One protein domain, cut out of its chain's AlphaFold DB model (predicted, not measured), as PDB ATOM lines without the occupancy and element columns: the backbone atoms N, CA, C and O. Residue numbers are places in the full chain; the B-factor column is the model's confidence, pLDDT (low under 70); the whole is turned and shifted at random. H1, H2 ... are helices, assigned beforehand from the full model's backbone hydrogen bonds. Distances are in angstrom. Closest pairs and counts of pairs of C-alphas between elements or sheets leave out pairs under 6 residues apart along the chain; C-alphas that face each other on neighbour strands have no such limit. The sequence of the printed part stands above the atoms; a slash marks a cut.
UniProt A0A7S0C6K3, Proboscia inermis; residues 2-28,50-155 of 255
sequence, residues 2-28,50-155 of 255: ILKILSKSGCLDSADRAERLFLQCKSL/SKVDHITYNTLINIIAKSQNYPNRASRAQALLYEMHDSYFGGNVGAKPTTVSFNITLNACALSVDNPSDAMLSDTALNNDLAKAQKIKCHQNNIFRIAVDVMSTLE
ATOM      1  N   ILE A   2     153.008 114.251 192.342       63.19
ATOM      2  CA  ILE A   2     153.440 114.924 193.587       63.19
ATOM      3  C   ILE A   2     154.716 114.303 194.183       63.19
ATOM      4  O   ILE A   2     155.664 115.030 194.455       63.19
ATOM      5  N   LEU A   3     154.809 112.971 194.278       67.31
ATOM      6  CA  LEU A   3     156.029 112.299 194.760       67.31
ATOM      7  C   LEU A   3     157.260 112.609 193.890       67.31
ATOM      8  O   LEU A   3     158.343 112.869 194.397       67.31
ATOM      9  N   LYS A   4     157.087 112.688 192.566       66.88
ATOM     10  CA  LYS A   4     158.173 113.053 191.646       66.88
ATOM     11  C   LYS A   4     158.630 114.505 191.845       66.88
ATOM     12  O   LYS A   4     159.813 114.782 191.695       66.88
ATOM     13  N   ILE A   5     157.727 115.411 192.220       66.56
ATOM     14  CA  ILE A   5     158.072 116.795 192.579       66.56
ATOM     15  C   ILE A   5     158.847 116.817 193.903       66.56
ATOM     16  O   ILE A   5     159.917 117.418 193.962       66.56
ATOM     17  N   LEU A   6     158.370 116.095 194.922       67.19
ATOM     18  CA  LEU A   6     159.044 115.990 196.224       67.19
ATOM     19  C   LEU A   6     160.450 115.380 196.108       67.19
ATOM     20  O   LEU A   6     161.385 115.876 196.726       67.19
ATOM     21  N   SER A   7     160.642 114.391 195.229       64.25
ATOM     22  CA  SER A   7     161.965 113.797 194.959       64.25
ATOM     23  C   SER A   7     163.010 114.773 194.415       64.25
ATOM     24  O   SER A   7     164.206 114.494 194.495       64.25
ATOM     25  N   LYS A   8     162.568 115.907 193.855       65.75
ATOM     26  CA  LYS A   8     163.433 116.960 193.313       65.75
ATOM     27  C   LYS A   8     163.586 118.155 194.251       65.75
ATOM     28  O   LYS A   8     164.511 118.931 194.050       65.75
ATOM     29  N   SER A   9     162.691 118.336 195.225       62.56
ATOM     30  CA  SER A   9     162.635 119.570 196.014       62.56
ATOM     31  C   SER A   9     163.658 119.627 197.150       62.56
ATOM     32  O   SER A   9     163.960 120.720 197.609       62.56
ATOM     33  N   GLY A  10     164.181 118.484 197.616       58.66
ATOM     34  CA  GLY A  10     165.229 118.426 198.649       58.66
ATOM     35  C   GLY A  10     164.856 119.065 199.998       58.66
ATOM     36  O   GLY A  10     165.731 119.301 200.821       58.66
ATOM     37  N   CYS A  11     163.577 119.383 200.223       63.28
ATOM     38  CA  CYS A  11     163.116 120.077 201.425       63.28
ATOM     39  C   CYS A  11     163.143 119.160 202.657       63.28
ATOM     40  O   CYS A  11     162.855 117.969 202.537       63.28
ATOM     41  N   LEU A  12     163.368 119.753 203.835       60.62
ATOM     42  CA  LEU A  12     163.392 119.083 205.147       60.62
ATOM     43  C   LEU A  12     162.153 118.200 205.402       60.62
ATOM     44  O   LEU A  12     162.300 117.054 205.807       60.62
ATOM     45  N   ASP A  13     160.954 118.666 205.036       70.56
ATOM     46  CA  ASP A  13     159.695 117.930 205.277       70.56
ATOM     47  C   ASP A  13     159.282 117.001 204.121       70.56
ATOM     48  O   ASP A  13     158.158 116.483 204.079       70.56
ATOM     49  N   SER A  14     160.131 116.845 203.100       79.38
ATOM     50  CA  SER A  14     159.750 116.108 201.889       79.38
ATOM     51  C   SER A  14     159.503 114.625 202.169       79.38
ATOM     52  O   SER A  14     158.550 114.075 201.611       79.38
ATOM     53  N   ALA A  15     160.278 114.011 203.070       84.12
ATOM     54  CA  ALA A  15     160.102 112.621 203.485       84.12
ATOM     55  C   ALA A  15     158.793 112.398 204.254       84.12
ATOM     56  O   ALA A  15     157.982 111.584 203.819       84.12
ATOM     57  N   ASP A  16     158.508 113.179 205.302       84.88
ATOM     58  CA  ASP A  16     157.264 113.032 206.079       84.88
ATOM     59  C   ASP A  16     156.006 113.269 205.244       84.88
ATOM     60  O   ASP A  16     154.962 112.640 205.443       84.88
ATOM     61  N   ARG A  17     156.061 114.211 204.296       84.50
ATOM     62  CA  ARG A  17     154.950 114.436 203.363       84.50
ATOM     63  C   ARG A  17     154.810 113.279 202.380       84.50
ATOM     64  O   ARG A  17     153.684 112.894 202.075       84.50
ATOM     65  N   ALA A  18     155.919 112.734 201.886       86.31
ATOM     66  CA  ALA A  18     155.903 111.607 200.964       86.31
ATOM     67  C   ALA A  18     155.376 110.327 201.629       86.31
ATOM     68  O   ALA A  18     154.531 109.661 201.036       86.31
ATOM     69  N   GLU A  19     155.791 110.027 202.861       87.94
ATOM     70  CA  GLU A  19     155.278 108.886 203.627       87.94
ATOM     71  C   GLU A  19     153.786 109.026 203.932       87.94
ATOM     72  O   GLU A  19     153.025 108.084 203.717       87.94
ATOM     73  N   ARG A  20     153.321 110.214 204.347       86.44
ATOM     74  CA  ARG A  20     151.882 110.453 204.560       86.44
ATOM     75  C   ARG A  20     151.064 110.215 203.294       86.44
ATOM     76  O   ARG A  20     150.023 109.566 203.352       86.44
ATOM     77  N   LEU A  21     151.541 110.710 202.151       85.75
ATOM     78  CA  LEU A  21     150.889 110.464 200.865       85.75
ATOM     79  C   LEU A  21     150.908 108.979 200.498       85.75
ATOM     80  O   LEU A  21     149.913 108.470 199.992       85.75
ATOM     81  N   PHE A  22     152.006 108.277 200.771       87.38
ATOM     82  CA  PHE A  22     152.133 106.844 200.530       87.38
ATOM     83  C   PHE A  22     151.144 106.025 201.371       87.38
ATOM     84  O   PHE A  22     150.418 105.191 200.833       87.38
ATOM     85  N   LEU A  23     151.031 106.321 202.668       87.06
ATOM     86  CA  LEU A  23     150.050 105.691 203.555       87.06
ATOM     87  C   LEU A  23     148.612 105.973 203.109       87.06
ATOM     88  O   LEU A  23     147.770 105.078 203.151       87.06
ATOM     89  N   GLN A  24     148.337 107.186 202.624       84.50
ATOM     90  CA  GLN A  24     147.035 107.527 202.052       84.50
ATOM     91  C   GLN A  24     146.741 106.739 200.764       84.50
ATOM     92  O   GLN A  24     145.600 106.343 200.551       84.50
ATOM     93  N   CYS A  25     147.741 106.470 199.915       81.62
ATOM     94  CA  CYS A  25     147.555 105.591 198.752       81.62
ATOM     95  C   CYS A  25     147.135 104.190 199.200       81.62
ATOM     96  O   CYS A  25     146.134 103.665 198.722       81.62
ATOM     97  N   LYS A  26     147.853 103.626 200.178       82.75
ATOM     98  CA  LYS A  26     147.584 102.281 200.703       82.75
ATOM     99  C   LYS A  26     146.227 102.163 201.396       82.75
ATOM    100  O   LYS A  26     145.579 101.125 201.285       82.75
ATOM    101  N   SER A  27     145.774 103.194 202.113       82.00
ATOM    102  CA  SER A  27     144.462 103.155 202.775       82.00
ATOM    103  C   SER A  27     143.305 103.188 201.775       82.00
ATOM    104  O   SER A  27     142.294 102.525 201.994       82.00
ATOM    105  N   LEU A  28     143.472 103.887 200.648       74.25
ATOM    106  CA  LEU A  28     142.495 103.893 199.559       74.25
ATOM    107  C   LEU A  28     142.375 102.525 198.866       74.25
ATOM    108  O   LEU A  28     141.303 102.211 198.358       74.25
ATOM    109  N   SER A  50     145.101 102.101 191.414       64.44
ATOM    110  CA  SER A  50     145.894 100.885 191.256       64.44
ATOM    111  C   SER A  50     146.791 100.701 192.474       64.44
ATOM    112  O   SER A  50     147.351 101.688 192.950       64.44
ATOM    113  N   LYS A  51     146.961  99.450 192.924       79.50
ATOM    114  CA  LYS A  51     147.890  99.092 194.007       79.50
ATOM    115  C   LYS A  51     149.255  99.770 193.825       79.50
ATOM    116  O   LYS A  51     149.721  99.878 192.687       79.50
ATOM    117  N   VAL A  52     149.893 100.189 194.921       88.38
ATOM    118  CA  VAL A  52     151.229 100.802 194.925       88.38
ATOM    119  C   VAL A  52     152.180  99.957 194.077       88.38
ATOM    120  O   VAL A  52     152.342  98.758 194.302       88.38
ATOM    121  N   ASP A  53     152.817 100.593 193.099       90.50
ATOM    122  CA  ASP A  53     153.749  99.956 192.179       90.50
ATOM    123  C   ASP A  53     155.211 100.216 192.561       90.50
ATOM    124  O   ASP A  53     155.541 101.017 193.444       90.50
ATOM    125  N   HIS A  54     156.120  99.549 191.854       93.00
ATOM    126  CA  HIS A  54     157.550  99.672 192.084       93.00
ATOM    127  C   HIS A  54     158.069 101.103 191.894       93.00
ATOM    128  O   HIS A  54     159.007 101.514 192.573       93.00
ATOM    129  N   ILE A  55     157.456 101.888 190.999       91.19
ATOM    130  CA  ILE A  55     157.820 103.291 190.771       91.19
ATOM    131  C   ILE A  55     157.525 104.113 192.026       91.19
ATOM    132  O   ILE A  55     158.344 104.945 192.429       91.19
ATOM    133  N   THR A  56     156.373 103.881 192.649       90.75
ATOM    134  CA  THR A  56     155.944 104.584 193.859       90.75
ATOM    135  C   THR A  56     156.838 104.231 195.048       90.75
ATOM    136  O   THR A  56     157.357 105.153 195.686       90.75
ATOM    137  N   TYR A  57     157.114 102.939 195.280       94.50
ATOM    138  CA  TYR A  57     158.096 102.488 196.281       94.50
ATOM    139  C   TYR A  57     159.470 103.120 196.046       94.50
ATOM    140  O   TYR A  57     160.018 103.775 196.935       94.50
ATOM    141  N   ASN A  58     160.000 103.013 194.823       95.06
ATOM    142  CA  ASN A  58     161.331 103.519 194.500       95.06
ATOM    143  C   ASN A  58     161.433 105.036 194.674       95.06
ATOM    144  O   ASN A  58     162.447 105.559 195.139       95.06
ATOM    145  N   THR A  59     160.370 105.760 194.319       91.62
ATOM    146  CA  THR A  59     160.323 107.211 194.500       91.62
ATOM    147  C   THR A  59     160.365 107.577 195.980       91.62
ATOM    148  O   THR A  59     161.121 108.476 196.344       91.62
ATOM    149  N   LEU A  60     159.594 106.888 196.830       93.69
ATOM    150  CA  LEU A  60     159.581 107.142 198.271       93.69
ATOM    151  C   LEU A  60     160.935 106.832 198.917       93.69
ATOM    152  O   LEU A  60     161.472 107.687 199.617       93.69
ATOM    153  N   ILE A  61     161.521 105.666 198.624       94.88
ATOM    154  CA  ILE A  61     162.843 105.284 199.144       94.88
ATOM    155  C   ILE A  61     163.892 106.333 198.754       94.88
ATOM    156  O   ILE A  61     164.673 106.777 199.593       94.88
ATOM    157  N   ASN A  62     163.880 106.798 197.503       93.19
ATOM    158  CA  ASN A  62     164.804 107.835 197.052       93.19
ATOM    159  C   ASN A  62     164.551 109.207 197.717       93.19
ATOM    160  O   ASN A  62     165.510 109.940 197.954       93.19
ATOM    161  N   ILE A  63     163.297 109.573 198.022       92.00
ATOM    162  CA  ILE A  63     162.994 110.784 198.809       92.00
ATOM    163  C   ILE A  63     163.594 110.653 200.210       92.00
ATOM    164  O   ILE A  63     164.326 111.544 200.634       92.00
ATOM    165  N   ILE A  64     163.338 109.533 200.893       91.81
ATOM    166  CA  ILE A  64     163.872 109.249 202.231       91.81
ATOM    167  C   ILE A  64     165.396 109.325 202.215       91.81
ATOM    168  O   ILE A  64     165.973 110.043 203.023       91.81
ATOM    169  N   ALA A  65     166.047 108.669 201.250       91.44
ATOM    170  CA  ALA A  65     167.499 108.673 201.100       91.44
ATOM    171  C   ALA A  65     168.081 110.097 201.032       91.44
ATOM    172  O   ALA A  65     169.103 110.384 201.654       91.44
ATOM    173  N   LYS A  66     167.424 110.997 200.292       89.69
ATOM    174  CA  LYS A  66     167.897 112.366 200.041       89.69
ATOM    175  C   LYS A  66     167.444 113.391 201.077       89.69
ATOM    176  O   LYS A  66     167.954 114.509 201.061       89.69
ATOM    177  N   SER A  67     166.497 113.047 201.944       86.88
ATOM    178  CA  SER A  67     165.973 113.979 202.936       86.88
ATOM    179  C   SER A  67     167.032 114.275 203.991       86.88
ATOM    180  O   SER A  67     167.569 113.370 204.626       86.88
ATOM    181  N   GLN A  68     167.335 115.554 204.180       80.38
ATOM    182  CA  GLN A  68     168.190 115.989 205.278       80.38
ATOM    183  C   GLN A  68     167.422 115.886 206.593       80.38
ATOM    184  O   GLN A  68     166.211 116.094 206.621       80.38
ATOM    185  N   ASN A  69     168.134 115.585 207.678       78.25
ATOM    186  CA  ASN A  69     167.582 115.485 209.029       78.25
ATOM    187  C   ASN A  69     166.420 114.488 209.174       78.25
ATOM    188  O   ASN A  69     165.547 114.670 210.020       78.25
ATOM    189  N   TYR A  70     166.405 113.433 208.357       83.81
ATOM    190  CA  TYR A  70     165.428 112.365 208.489       83.81
ATOM    191  C   TYR A  70     166.030 111.197 209.275       83.81
ATOM    192  O   TYR A  70     167.053 110.655 208.858       83.81
ATOM    193  N   PRO A  71     165.454 110.789 210.416       84.38
ATOM    194  CA  PRO A  71     166.056 109.752 211.237       84.38
ATOM    195  C   PRO A  71     165.926 108.373 210.584       84.38
ATOM    196  O   PRO A  71     164.896 108.025 210.000       84.38
ATOM    197  N   ASN A  72     166.956 107.542 210.764       87.94
ATOM    198  CA  ASN A  72     166.954 106.126 210.379       87.94
ATOM    199  C   ASN A  72     166.650 105.868 208.887       87.94
ATOM    200  O   ASN A  72     165.982 104.883 208.559       87.94
ATOM    201  N   ARG A  73     167.142 106.723 207.973       91.38
ATOM    202  CA  ARG A  73     166.899 106.597 206.518       91.38
ATOM    203  C   ARG A  73     167.215 105.202 205.983       91.38
ATOM    204  O   ARG A  73     166.377 104.638 205.288       91.38
ATOM    205  N   ALA A  74     168.363 104.629 206.350       94.88
ATOM    206  CA  ALA A  74     168.748 103.273 205.952       94.88
ATOM    207  C   ALA A  74     167.708 102.211 206.370       94.88
ATOM    208  O   ALA A  74     167.257 101.425 205.541       94.88
ATOM    209  N   SER A  75     167.271 102.225 207.634       95.38
ATOM    210  CA  SER A  75     166.283 101.264 208.148       95.38
ATOM    211  C   SER A  75     164.910 101.432 207.504       95.38
ATOM    212  O   SER A  75     164.264 100.444 207.170       95.38
ATOM    213  N   ARG A  76     164.465 102.673 207.277       94.75
ATOM    214  CA  ARG A  76     163.189 102.940 206.594       94.75
ATOM    215  C   ARG A  76     163.229 102.534 205.121       94.75
ATOM    216  O   ARG A  76     162.266 101.958 204.625       94.75
ATOM    217  N   ALA A  77     164.344 102.792 204.437       97.19
ATOM    218  CA  ALA A  77     164.548 102.361 203.058       97.19
ATOM    219  C   ALA A  77     164.475 100.830 202.928       97.19
ATOM    220  O   ALA A  77     163.759 100.330 202.064       97.19
ATOM    221  N   GLN A  78     165.141 100.094 203.825       98.19
ATOM    222  CA  GLN A  78     165.066  98.630 203.875       98.19
ATOM    223  C   GLN A  78     163.641  98.140 204.155       98.19
ATOM    224  O   GLN A  78     163.154  97.255 203.456       98.19
ATOM    225  N   ALA A  79     162.952  98.733 205.134       97.69
ATOM    226  CA  ALA A  79     161.582  98.353 205.466       97.69
ATOM    227  C   ALA A  79     160.637  98.504 204.262       97.69
ATOM    228  O   ALA A  79     159.844  97.609 203.990       97.69
ATOM    229  N   LEU A  80     160.762  99.593 203.495       97.56
ATOM    230  CA  LEU A  80     159.979  99.798 202.274       97.56
ATOM    231  C   LEU A  80     160.350  98.817 201.155       97.56
ATOM    232  O   LEU A  80     159.462  98.380 200.426       97.56
ATOM    233  N   LEU A  81     161.629  98.460 201.012       98.00
ATOM    234  CA  LEU A  81     162.066  97.436 200.057       98.00
ATOM    235  C   LEU A  81     161.473  96.059 200.400       98.00
ATOM    236  O   LEU A  81     161.050  95.333 199.502       98.00
ATOM    237  N   TYR A  82     161.408  95.696 201.679       97.62
ATOM    238  CA  TYR A  82     160.823  94.420 202.108       97.62
ATOM    239  C   TYR A  82     159.302  94.428 202.040       97.62
ATOM    240  O   TYR A  82     158.717  93.472 201.543       97.62
ATOM    241  N   GLU A  83     158.663  95.549 202.363       96.50
ATOM    242  CA  GLU A  83     157.232  95.716 202.121       96.50
ATOM    243  C   GLU A  83     156.884  95.573 200.626       96.50
ATOM    244  O   GLU A  83     155.879  94.963 200.263       96.50
ATOM    245  N   MET A  84     157.733  96.100 199.740       96.12
ATOM    246  CA  MET A  84     157.601  95.944 198.292       96.12
ATOM    247  C   MET A  84     157.718  94.469 197.865       96.12
ATOM    248  O   MET A  84     156.924  94.005 197.044       96.12
ATOM    249  N   HIS A  85     158.661  93.717 198.446       95.69
ATOM    250  CA  HIS A  85     158.768  92.266 198.257       95.69
ATOM    251  C   HIS A  85     157.500  91.536 198.708       95.69
ATOM    252  O   HIS A  85     156.932  90.768 197.928       95.69
ATOM    253  N   ASP A  86     157.032  91.804 199.924       95.31
ATOM    254  CA  ASP A  86     155.842  91.171 200.493       95.31
ATOM    255  C   ASP A  86     154.598  91.473 199.653       95.31
ATOM    256  O   ASP A  86     153.805  90.581 199.356       95.31
ATOM    257  N   SER A  87     154.459  92.718 199.186       93.75
ATOM    258  CA  SER A  87     153.389  93.136 198.275       93.75
ATOM    259  C   SER A  87     153.426  92.336 196.969       93.75
ATOM    260  O   SER A  87     152.396  91.820 196.521       93.75
ATOM    261  N   TYR A  88     154.613  92.167 196.376       94.81
ATOM    262  CA  TYR A  88     154.795  91.384 195.156       94.81
ATOM    263  C   TYR A  88     154.436  89.905 195.346       94.81
ATOM    264  O   TYR A  88     153.653  89.363 194.560       94.81
ATOM    265  N   PHE A  89     154.942  89.265 196.404       92.75
ATOM    266  CA  PHE A  89     154.620  87.870 196.721       92.75
ATOM    267  C   PHE A  89     153.157  87.680 197.145       92.75
ATOM    268  O   PHE A  89     152.580  86.626 196.889       92.75
ATOM    269  N   GLY A  90     152.517  88.723 197.677       91.56
ATOM    270  CA  GLY A  90     151.073  88.806 197.909       91.56
ATOM    271  C   GLY A  90     150.228  88.998 196.638       91.56
ATOM    272  O   GLY A  90     149.019  89.221 196.730       91.56
ATOM    273  N   GLY A  91     150.835  88.941 195.447       91.31
ATOM    274  CA  GLY A  91     150.152  88.991 194.151       91.31
ATOM    275  C   GLY A  91     150.090  90.378 193.503       91.31
ATOM    276  O   GLY A  91     149.489  90.530 192.437       91.31
ATOM    277  N   ASN A  92     150.705  91.408 194.094       91.88
ATOM    278  CA  ASN A  92     150.829  92.716 193.454       91.88
ATOM    279  C   ASN A  92     152.007  92.737 192.467       91.88
ATOM    280  O   ASN A  92     153.095  93.221 192.774       91.88
ATOM    281  N   VAL A  93     151.781  92.250 191.245       92.31
ATOM    282  CA  VAL A  93     152.810  92.208 190.188       92.31
ATOM    283  C   VAL A  93     153.427  93.589 189.910       92.31
ATOM    284  O   VAL A  93     154.609  93.679 189.577       92.31
ATOM    285  N   GLY A  94     152.663  94.671 190.098       91.56
ATOM    286  CA  GLY A  94     153.140  96.044 189.917       91.56
ATOM    287  C   GLY A  94     154.234  96.454 190.906       91.56
ATOM    288  O   GLY A  94     155.078  97.282 190.557       91.56
ATOM    289  N   ALA A  95     154.263  95.851 192.097       94.62
ATOM    290  CA  ALA A  95     155.262  96.086 193.139       94.62
ATOM    291  C   ALA A  95     156.521  95.222 192.989       94.62
ATOM    292  O   ALA A  95     157.331  95.193 193.903       94.62
ATOM    293  N   LYS A  96     156.727  94.526 191.862       95.94
ATOM    294  CA  LYS A  96     157.918  93.689 191.659       95.94
ATOM    295  C   LYS A  96     159.226  94.476 191.905       95.94
ATOM    296  O   LYS A  96     159.492  95.427 191.163       95.94
ATOM    297  N   PRO A  97     160.067  94.066 192.876       96.38
ATOM    298  CA  PRO A  97     161.394  94.641 193.086       96.38
ATOM    299  C   PRO A  97     162.294  94.492 191.860       96.38
ATOM    300  O   PRO A  97     162.285  93.463 191.180       96.38
ATOM    301  N   THR A  98     163.087  95.521 191.580       96.25
ATOM    302  CA  THR A  98     164.088  95.520 190.503       96.25
ATOM    303  C   THR A  98     165.463  95.850 191.065       96.25
ATOM    304  O   THR A  98     165.561  96.356 192.181       96.25
ATOM    305  N   THR A  99     166.537  95.639 190.300       96.44
ATOM    306  CA  THR A  99     167.898  96.044 190.706       96.44
ATOM    307  C   THR A  99     167.955  97.521 191.123       96.44
ATOM    308  O   THR A  99     168.626  97.873 192.090       96.44
ATOM    309  N   VAL A 100     167.152  98.387 190.487       95.88
ATOM    310  CA  VAL A 100     167.009  99.800 190.877       95.88
ATOM    311  C   VAL A 100     166.503  99.948 192.314       95.88
ATOM    312  O   VAL A 100     167.043 100.774 193.042       95.88
ATOM    313  N   SER A 101     165.518  99.150 192.742       97.12
ATOM    314  CA  SER A 101     164.957  99.163 194.106       97.12
ATOM    315  C   SER A 101     165.997  98.828 195.181       97.12
ATOM    316  O   SER A 101     166.012  99.427 196.259       97.12
ATOM    317  N   PHE A 102     166.921  97.920 194.876       98.25
ATOM    318  CA  PHE A 102     168.047  97.610 195.757       98.25
ATOM    319  C   PHE A 102     169.095  98.727 195.744       98.25
ATOM    320  O   PHE A 102     169.520  99.186 196.803       98.25
ATOM    321  N   ASN A 103     169.454  99.241 194.564       97.81
ATOM    322  CA  ASN A 103     170.474 100.285 194.420       97.81
ATOM    323  C   ASN A 103     170.092 101.587 195.134       97.81
ATOM    324  O   ASN A 103     170.935 102.203 195.782       97.81
ATOM    325  N   ILE A 104     168.822 102.003 195.072       97.19
ATOM    326  CA  ILE A 104     168.344 103.176 195.826       97.19
ATOM    327  C   ILE A 104     168.402 102.950 197.344       97.19
ATOM    328  O   ILE A 104     168.644 103.903 198.082       97.19
ATOM    329  N   THR A 105     168.222 101.708 197.805       98.44
ATOM    330  CA  THR A 105     168.275 101.336 199.226       98.44
ATOM    331  C   THR A 105     169.723 101.311 199.723       98.44
ATOM    332  O   THR A 105     170.025 101.886 200.770       98.44
ATOM    333  N   LEU A 106     170.652 100.759 198.935       98.25
ATOM    334  CA  LEU A 106     172.095 100.846 199.196       98.25
ATOM    335  C   LEU A 106     172.584 102.302 199.176       98.25
ATOM    336  O   LEU A 106     173.362 102.711 200.034       98.25
ATOM    337  N   ASN A 107     172.074 103.123 198.256       96.50
ATOM    338  CA  ASN A 107     172.375 104.551 198.245       96.50
ATOM    339  C   ASN A 107     171.818 105.274 199.487       96.50
ATOM    340  O   ASN A 107     172.486 106.158 200.017       96.50
ATOM    341  N   ALA A 108     170.637 104.890 199.991       96.25
ATOM    342  CA  ALA A 108     170.127 105.400 201.266       96.25
ATOM    343  C   ALA A 108     171.076 105.062 202.426       96.25
ATOM    344  O   ALA A 108     171.358 105.928 203.251       96.25
ATOM    345  N   CYS A 109     171.630 103.845 202.442       97.00
ATOM    346  CA  CYS A 109     172.660 103.450 203.403       97.00
ATOM    347  C   CYS A 109     173.904 104.340 203.278       97.00
ATOM    348  O   CYS A 109     174.350 104.899 204.275       97.00
ATOM    349  N   ALA A 110     174.423 104.539 202.063       95.62
ATOM    350  CA  ALA A 110     175.622 105.348 201.839       95.62
ATOM    351  C   ALA A 110     175.426 106.800 202.310       95.62
ATOM    352  O   ALA A 110     176.272 107.348 203.012       95.62
ATOM    353  N   LEU A 111     174.271 107.401 202.004       93.19
ATOM    354  CA  LEU A 111     173.931 108.758 202.447       93.19
ATOM    355  C   LEU A 111     173.689 108.869 203.960       93.19
ATOM    356  O   LEU A 111     173.834 109.961 204.515       93.19
ATOM    357  N   SER A 112     173.298 107.783 204.632       92.00
ATOM    358  CA  SER A 112     173.235 107.733 206.099       92.00
ATOM    359  C   SER A 112     174.620 107.650 206.733       92.00
ATOM    360  O   SER A 112     174.837 108.271 207.770       92.00
ATOM    361  N   VAL A 113     175.576 106.954 206.110       91.00
ATOM    362  CA  VAL A 113     176.971 106.942 206.582       91.00
ATOM    363  C   VAL A 113     177.599 108.336 206.469       91.00
ATOM    364  O   VAL A 113     178.222 108.797 207.425       91.00
ATOM    365  N   ASP A 114     177.359 109.029 205.352       88.44
ATOM    366  CA  ASP A 114     177.866 110.387 205.094       88.44
ATOM    367  C   ASP A 114     177.259 111.454 206.034       88.44
ATOM    368  O   ASP A 114     177.785 112.562 206.139       88.44
ATOM    369  N   ASN A 115     176.154 111.146 206.727       84.19
ATOM    370  CA  ASN A 115     175.458 112.089 207.600       84.19
ATOM    371  C   ASN A 115     175.249 111.527 209.022       84.19
ATOM    372  O   ASN A 115     174.149 111.091 209.373       84.19
ATOM    373  N   PRO A 116     176.267 111.606 209.895       71.50
ATOM    374  CA  PRO A 116     176.192 111.085 211.259       71.50
ATOM    375  C   PRO A 116     175.169 111.812 212.146       71.50
ATOM    376  O   PRO A 116     174.864 111.326 213.237       71.50
ATOM    377  N   SER A 117     174.604 112.944 211.700       72.31
ATOM    378  CA  SER A 117     173.489 113.586 212.404       72.31
ATOM    379  C   SER A 117     172.244 112.689 212.458       72.31
ATOM    380  O   SER A 117     171.547 112.724 213.469       72.31
ATOM    381  N   ASP A 118     172.043 111.790 211.481       70.69
ATOM    382  CA  ASP A 118     170.984 110.765 211.505       70.69
ATOM    383  C   ASP A 118     171.020 109.929 212.795       70.69
ATOM    384  O   ASP A 118     169.974 109.577 213.343       70.69
ATOM    385  N   ALA A 119     172.222 109.640 213.309       72.62
ATOM    386  CA  ALA A 119     172.410 108.896 214.551       72.62
ATOM    387  C   ALA A 119     171.968 109.703 215.784       72.62
ATOM    388  O   ALA A 119     171.550 109.129 216.793       72.62
ATOM    389  N   MET A 120     172.079 111.033 215.725       70.44
ATOM    390  CA  MET A 120     171.853 111.941 216.853       70.44
ATOM    391  C   MET A 120     170.415 112.458 216.952       70.44
ATOM    392  O   MET A 120     170.021 112.888 218.031       70.44
ATOM    393  N   LEU A 121     169.610 112.350 215.890       65.19
ATOM    394  CA  LEU A 121     168.196 112.764 215.873       65.19
ATOM    395  C   LEU A 121     167.276 111.931 216.788       65.19
ATOM    396  O   LEU A 121     166.099 112.243 216.914       65.19
ATOM    397  N   SER A 122     167.783 110.876 217.433       58.41
ATOM    398  CA  SER A 122     167.040 110.117 218.447       58.41
ATOM    399  C   SER A 122     167.200 110.741 219.843       58.41
ATOM    400  O   SER A 122     168.144 110.393 220.554       58.41
ATOM    401  N   ASP A 123     166.310 111.681 220.188       54.72
ATOM    402  CA  ASP A 123     165.818 112.177 221.502       54.72
ATOM    403  C   ASP A 123     166.719 112.208 222.758       54.72
ATOM    404  O   ASP A 123     166.243 112.413 223.872       54.72
ATOM    405  N   THR A 124     168.034 112.055 222.648       56.59
ATOM    406  CA  THR A 124     168.927 111.992 223.813       56.59
ATOM    407  C   THR A 124     170.047 113.006 223.667       56.59
ATOM    408  O   THR A 124     170.990 112.809 222.901       56.59
ATOM    409  N   ALA A 125     169.933 114.106 224.420       61.03
ATOM    410  CA  ALA A 125     171.013 115.058 224.646       61.03
ATOM    411  C   ALA A 125     172.180 114.310 225.300       61.03
ATOM    412  O   ALA A 125     172.170 113.987 226.489       61.03
ATOM    413  N   LEU A 126     173.154 113.931 224.480       65.31
ATOM    414  CA  LEU A 126     174.271 113.118 224.913       65.31
ATOM    415  C   LEU A 126     175.393 114.045 225.386       65.31
ATOM    416  O   LEU A 126     176.048 114.713 224.585       65.31
ATOM    417  N   ASN A 127     175.583 114.104 226.702       70.25
ATOM    418  CA  ASN A 127     176.392 115.142 227.346       70.25
ATOM    419  C   ASN A 127     177.910 114.883 227.319       70.25
ATOM    420  O   ASN A 127     178.663 115.702 227.837       70.25
ATOM    421  N   ASN A 128     178.384 113.775 226.731       82.38
ATOM    422  CA  ASN A 128     179.818 113.504 226.596       82.38
ATOM    423  C   ASN A 128     180.191 112.921 225.224       82.38
ATOM    424  O   ASN A 128     179.377 112.288 224.546       82.38
ATOM    425  N   ASP A 129     181.439 113.147 224.819       84.31
ATOM    426  CA  ASP A 129     181.931 112.796 223.484       84.31
ATOM    427  C   ASP A 129     182.115 111.288 223.285       84.31
ATOM    428  O   ASP A 129     181.925 110.785 222.177       84.31
ATOM    429  N   LEU A 130     182.387 110.542 224.362       85.25
ATOM    430  CA  LEU A 130     182.522 109.084 224.315       85.25
ATOM    431  C   LEU A 130     181.203 108.409 223.926       85.25
ATOM    432  O   LEU A 130     181.166 107.559 223.037       85.25
ATOM    433  N   ALA A 131     180.104 108.823 224.551       83.88
ATOM    434  CA  ALA A 131     178.786 108.312 224.232       83.88
ATOM    435  C   ALA A 131     178.399 108.693 222.792       83.88
ATOM    436  O   ALA A 131     177.774 107.886 222.098       83.88
ATOM    437  N   LYS A 132     178.796 109.883 222.302       82.75
ATOM    438  CA  LYS A 132     178.479 110.316 220.924       82.75
ATOM    439  C   LYS A 132     179.194 109.419 219.929       82.75
ATOM    440  O   LYS A 132     178.558 108.900 219.015       82.75
ATOM    441  N   ALA A 133     180.483 109.172 220.156       84.62
ATOM    442  CA  ALA A 133     181.275 108.247 219.358       84.62
ATOM    443  C   ALA A 133     180.677 106.830 219.373       84.62
ATOM    444  O   ALA A 133     180.524 106.218 218.319       84.62
ATOM    445  N   GLN A 134     180.253 106.328 220.539       86.56
ATOM    446  CA  GLN A 134     179.627 105.009 220.655       86.56
ATOM    447  C   GLN A 134     178.287 104.923 219.908       86.56
ATOM    448  O   GLN A 134     178.010 103.920 219.248       86.56
ATOM    449  N   LYS A 135     177.460 105.971 219.969       85.94
ATOM    450  CA  LYS A 135     176.170 106.025 219.269       85.94
ATOM    451  C   LYS A 135     176.351 106.134 217.752       85.94
ATOM    452  O   LYS A 135     175.660 105.430 217.020       85.94
ATOM    453  N   ILE A 136     177.322 106.924 217.282       86.38
ATOM    454  CA  ILE A 136     177.724 106.964 215.864       86.38
ATOM    455  C   ILE A 136     178.206 105.581 215.416       86.38
ATOM    456  O   ILE A 136     177.745 105.084 214.391       86.38
ATOM    457  N   LYS A 137     179.057 104.920 216.211       88.44
ATOM    458  CA  LYS A 137     179.545 103.566 215.924       88.44
ATOM    459  C   LYS A 137     178.402 102.554 215.803       88.44
ATOM    460  O   LYS A 137     178.329 101.822 214.823       88.44
ATOM    461  N   CYS A 138     177.476 102.537 216.762       88.88
ATOM    462  CA  CYS A 138     176.305 101.655 216.733       88.88
ATOM    463  C   CYS A 138     175.432 101.904 215.490       88.88
ATOM    464  O   CYS A 138     175.010 100.959 214.822       88.88
ATOM    465  N   HIS A 139     175.216 103.174 215.137       89.00
ATOM    466  CA  HIS A 139     174.469 103.545 213.941       89.00
ATOM    467  C   HIS A 139     175.162 103.069 212.658       89.00
ATOM    468  O   HIS A 139     174.516 102.459 211.809       89.00
ATOM    469  N   GLN A 140     176.478 103.267 212.543       91.31
ATOM    470  CA  GLN A 140     177.270 102.788 211.409       91.31
ATOM    471  C   GLN A 140     177.254 101.258 211.287       91.31
ATOM    472  O   GLN A 140     177.040 100.747 210.190       91.31
ATOM    473  N   ASN A 141     177.372 100.525 212.398       91.81
ATOM    474  CA  ASN A 141     177.246  99.063 212.404       91.81
ATOM    475  C   ASN A 141     175.858  98.604 211.943       91.81
ATOM    476  O   ASN A 141     175.736  97.634 211.194       91.81
ATOM    477  N   ASN A 142     174.801  99.307 212.359       93.50
ATOM    478  CA  ASN A 142     173.450  99.016 211.893       93.50
ATOM    479  C   ASN A 142     173.305  99.267 210.385       93.50
ATOM    480  O   ASN A 142     172.741  98.425 209.693       93.50
ATOM    481  N   ILE A 143     173.840 100.379 209.865       95.38
ATOM    482  CA  ILE A 143     173.828 100.667 208.423       95.38
ATOM    483  C   ILE A 143     174.597  99.594 207.646       95.38
ATOM    484  O   ILE A 143     174.096  99.110 206.634       95.38
ATOM    485  N   PHE A 144     175.777  99.192 208.122       95.94
ATOM    486  CA  PHE A 144     176.569  98.144 207.479       95.94
ATOM    487  C   PHE A 144     175.806  96.818 207.424       95.94
ATOM    488  O   PHE A 144     175.692  96.220 206.356       95.94
ATOM    489  N   ARG A 145     175.188  96.402 208.536       96.44
ATOM    490  CA  ARG A 145     174.351  95.195 208.585       96.44
ATOM    491  C   ARG A 145     173.178  95.260 207.604       96.44
ATOM    492  O   ARG A 145     172.900  94.270 206.939       96.44
ATOM    493  N   ILE A 146     172.512  96.412 207.498       98.19
ATOM    494  CA  ILE A 146     171.431  96.623 206.522       98.19
ATOM    495  C   ILE A 146     171.968  96.495 205.095       98.19
ATOM    496  O   ILE A 146     171.362  95.811 204.277       98.19
ATOM    497  N   ALA A 147     173.110  97.112 204.787       98.25
ATOM    498  CA  ALA A 147     173.709  97.024 203.460       98.25
ATOM    499  C   ALA A 147     174.089  95.579 203.094       98.25
ATOM    500  O   ALA A 147     173.824  95.159 201.968       98.25
ATOM    501  N   VAL A 148     174.650  94.812 204.037       97.88
ATOM    502  CA  VAL A 148     174.965  93.379 203.863       97.88
ATOM    503  C   VAL A 148     173.703  92.570 203.591       97.88
ATOM    504  O   VAL A 148     173.680  91.768 202.662       97.88
ATOM    505  N   ASP A 149     172.639  92.806 204.353       98.38
ATOM    506  CA  ASP A 149     171.363  92.110 204.184       98.38
ATOM    507  C   ASP A 149     170.711  92.419 202.823       98.38
ATOM    508  O   ASP A 149     170.312  91.511 202.092       98.38
ATOM    509  N   VAL A 150     170.698  93.694 202.420       98.31
ATOM    510  CA  VAL A 150     170.180  94.140 201.114       98.31
ATOM    511  C   VAL A 150     170.995  93.546 199.961       98.31
ATOM    512  O   VAL A 150     170.409  93.045 199.001       98.31
ATOM    513  N   MET A 151     172.330  93.564 200.048       98.00
ATOM    514  CA  MET A 151     173.205  92.982 199.023       98.00
ATOM    515  C   MET A 151     173.042  91.460 198.946       98.00
ATOM    516  O   MET A 151     172.830  90.926 197.860       98.00
ATOM    517  N   SER A 152     173.036  90.764 200.087       97.56
ATOM    518  CA  SER A 152     172.842  89.310 200.136       97.56
ATOM    519  C   SER A 152     171.477  88.898 199.579       97.56
ATOM    520  O   SER A 152     171.361  87.886 198.883       97.56
ATOM    521  N   THR A 153     170.439  89.693 199.844       97.38
ATOM    522  CA  THR A 153     169.099  89.479 199.287       97.38
ATOM    523  C   THR A 153     169.090  89.662 197.770       97.38
ATOM    524  O   THR A 153     168.490  88.851 197.064       97.38
ATOM    525  N   LEU A 154     169.788  90.676 197.246       97.44
ATOM    526  CA  LEU A 154     169.928  90.886 195.803       97.44
ATOM    527  C   LEU A 154     170.687  89.738 195.122       97.44
ATOM    528  O   LEU A 154     170.274  89.282 194.060       97.44
ATOM    529  N   GLU A 155     171.766  89.246 195.730       95.88
ATOM    530  CA  GLU A 155     172.563  88.125 195.207       95.88
ATOM    531  C   GLU A 155     171.780  86.807 195.164       95.88
ATOM    532  O   GLU A 155     171.934  86.021 194.229       95.88
TER     533      GLU A 155
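AT A GLANCE: This is residues 2 to 28 and 50 to 155 of the 255 residues of a protein of Proboscia inermis (UniProt A0A7S0C6K3). What is the main picture? H3, H4, H5 and H7 make an up-and-down bundle, each running against the one before, with H4 and H5 between H3 and the long H7. The hairpin of H1 and H2 packs on H3, and short H6 packs on H7. What is it built of? The 133 printed residues hold seven named helices, H1 to H7, and no named strand: all helix. It is compact, with a radius of gyration of the C-alphas of 15.4 A, and spans 50 by 33 by 23 A.

HOW THE PARTS SIT: What comes first? H1, residues 2 to 9, and H2, residues 14 to 28, form a helical hairpin. H1 touches H3, residues 54 to 66, closest at the C-alphas of Ser 7 and Ile 63, 5.0 A. How does the bundle stand? H3 and H4, residues 73 to 89, form a helical hairpin at a shallow tilt of 7 degrees. H5, residues 99 to 113, touches H3, closest at the C-alphas of Ala 65 and Ala 108, 4.2 A. H7, residues 129 to 155, touches H5, closest at the C-alphas of Cys 109 and Ile 143, 5.9 A, and is apart from H3. What of H6 and the backbones? H6, residues 117 to 120, touches H7 at residues 132 to 139 alone, closest at the C-alphas of Ala 119 and His 139, 5.8 A. Every O i to N i+4 pair is within hydrogen-bond range in H2, H3, H4 and H7, 3 of 4 in H1 and 10 of 11 in H5; H6 is too short for one.

IN THESE COORDINATES: Where are the ends? H1 begins at C-alpha 2 (153.440, 114.924, 193.587); H7 ends at C-alpha 155 (172.563, 88.125, 195.207). How long are the longer helices? H7 measures 38.7 A, H4 24.4 A.

THE WHOLE: Is it cut? Residues 29 to 49 are not printed; C-alphas 28 and 50 are 9.5 A apart. Where is confidence low? Residues 2 to 12, 50 and 121 to 126 have pLDDT under 70.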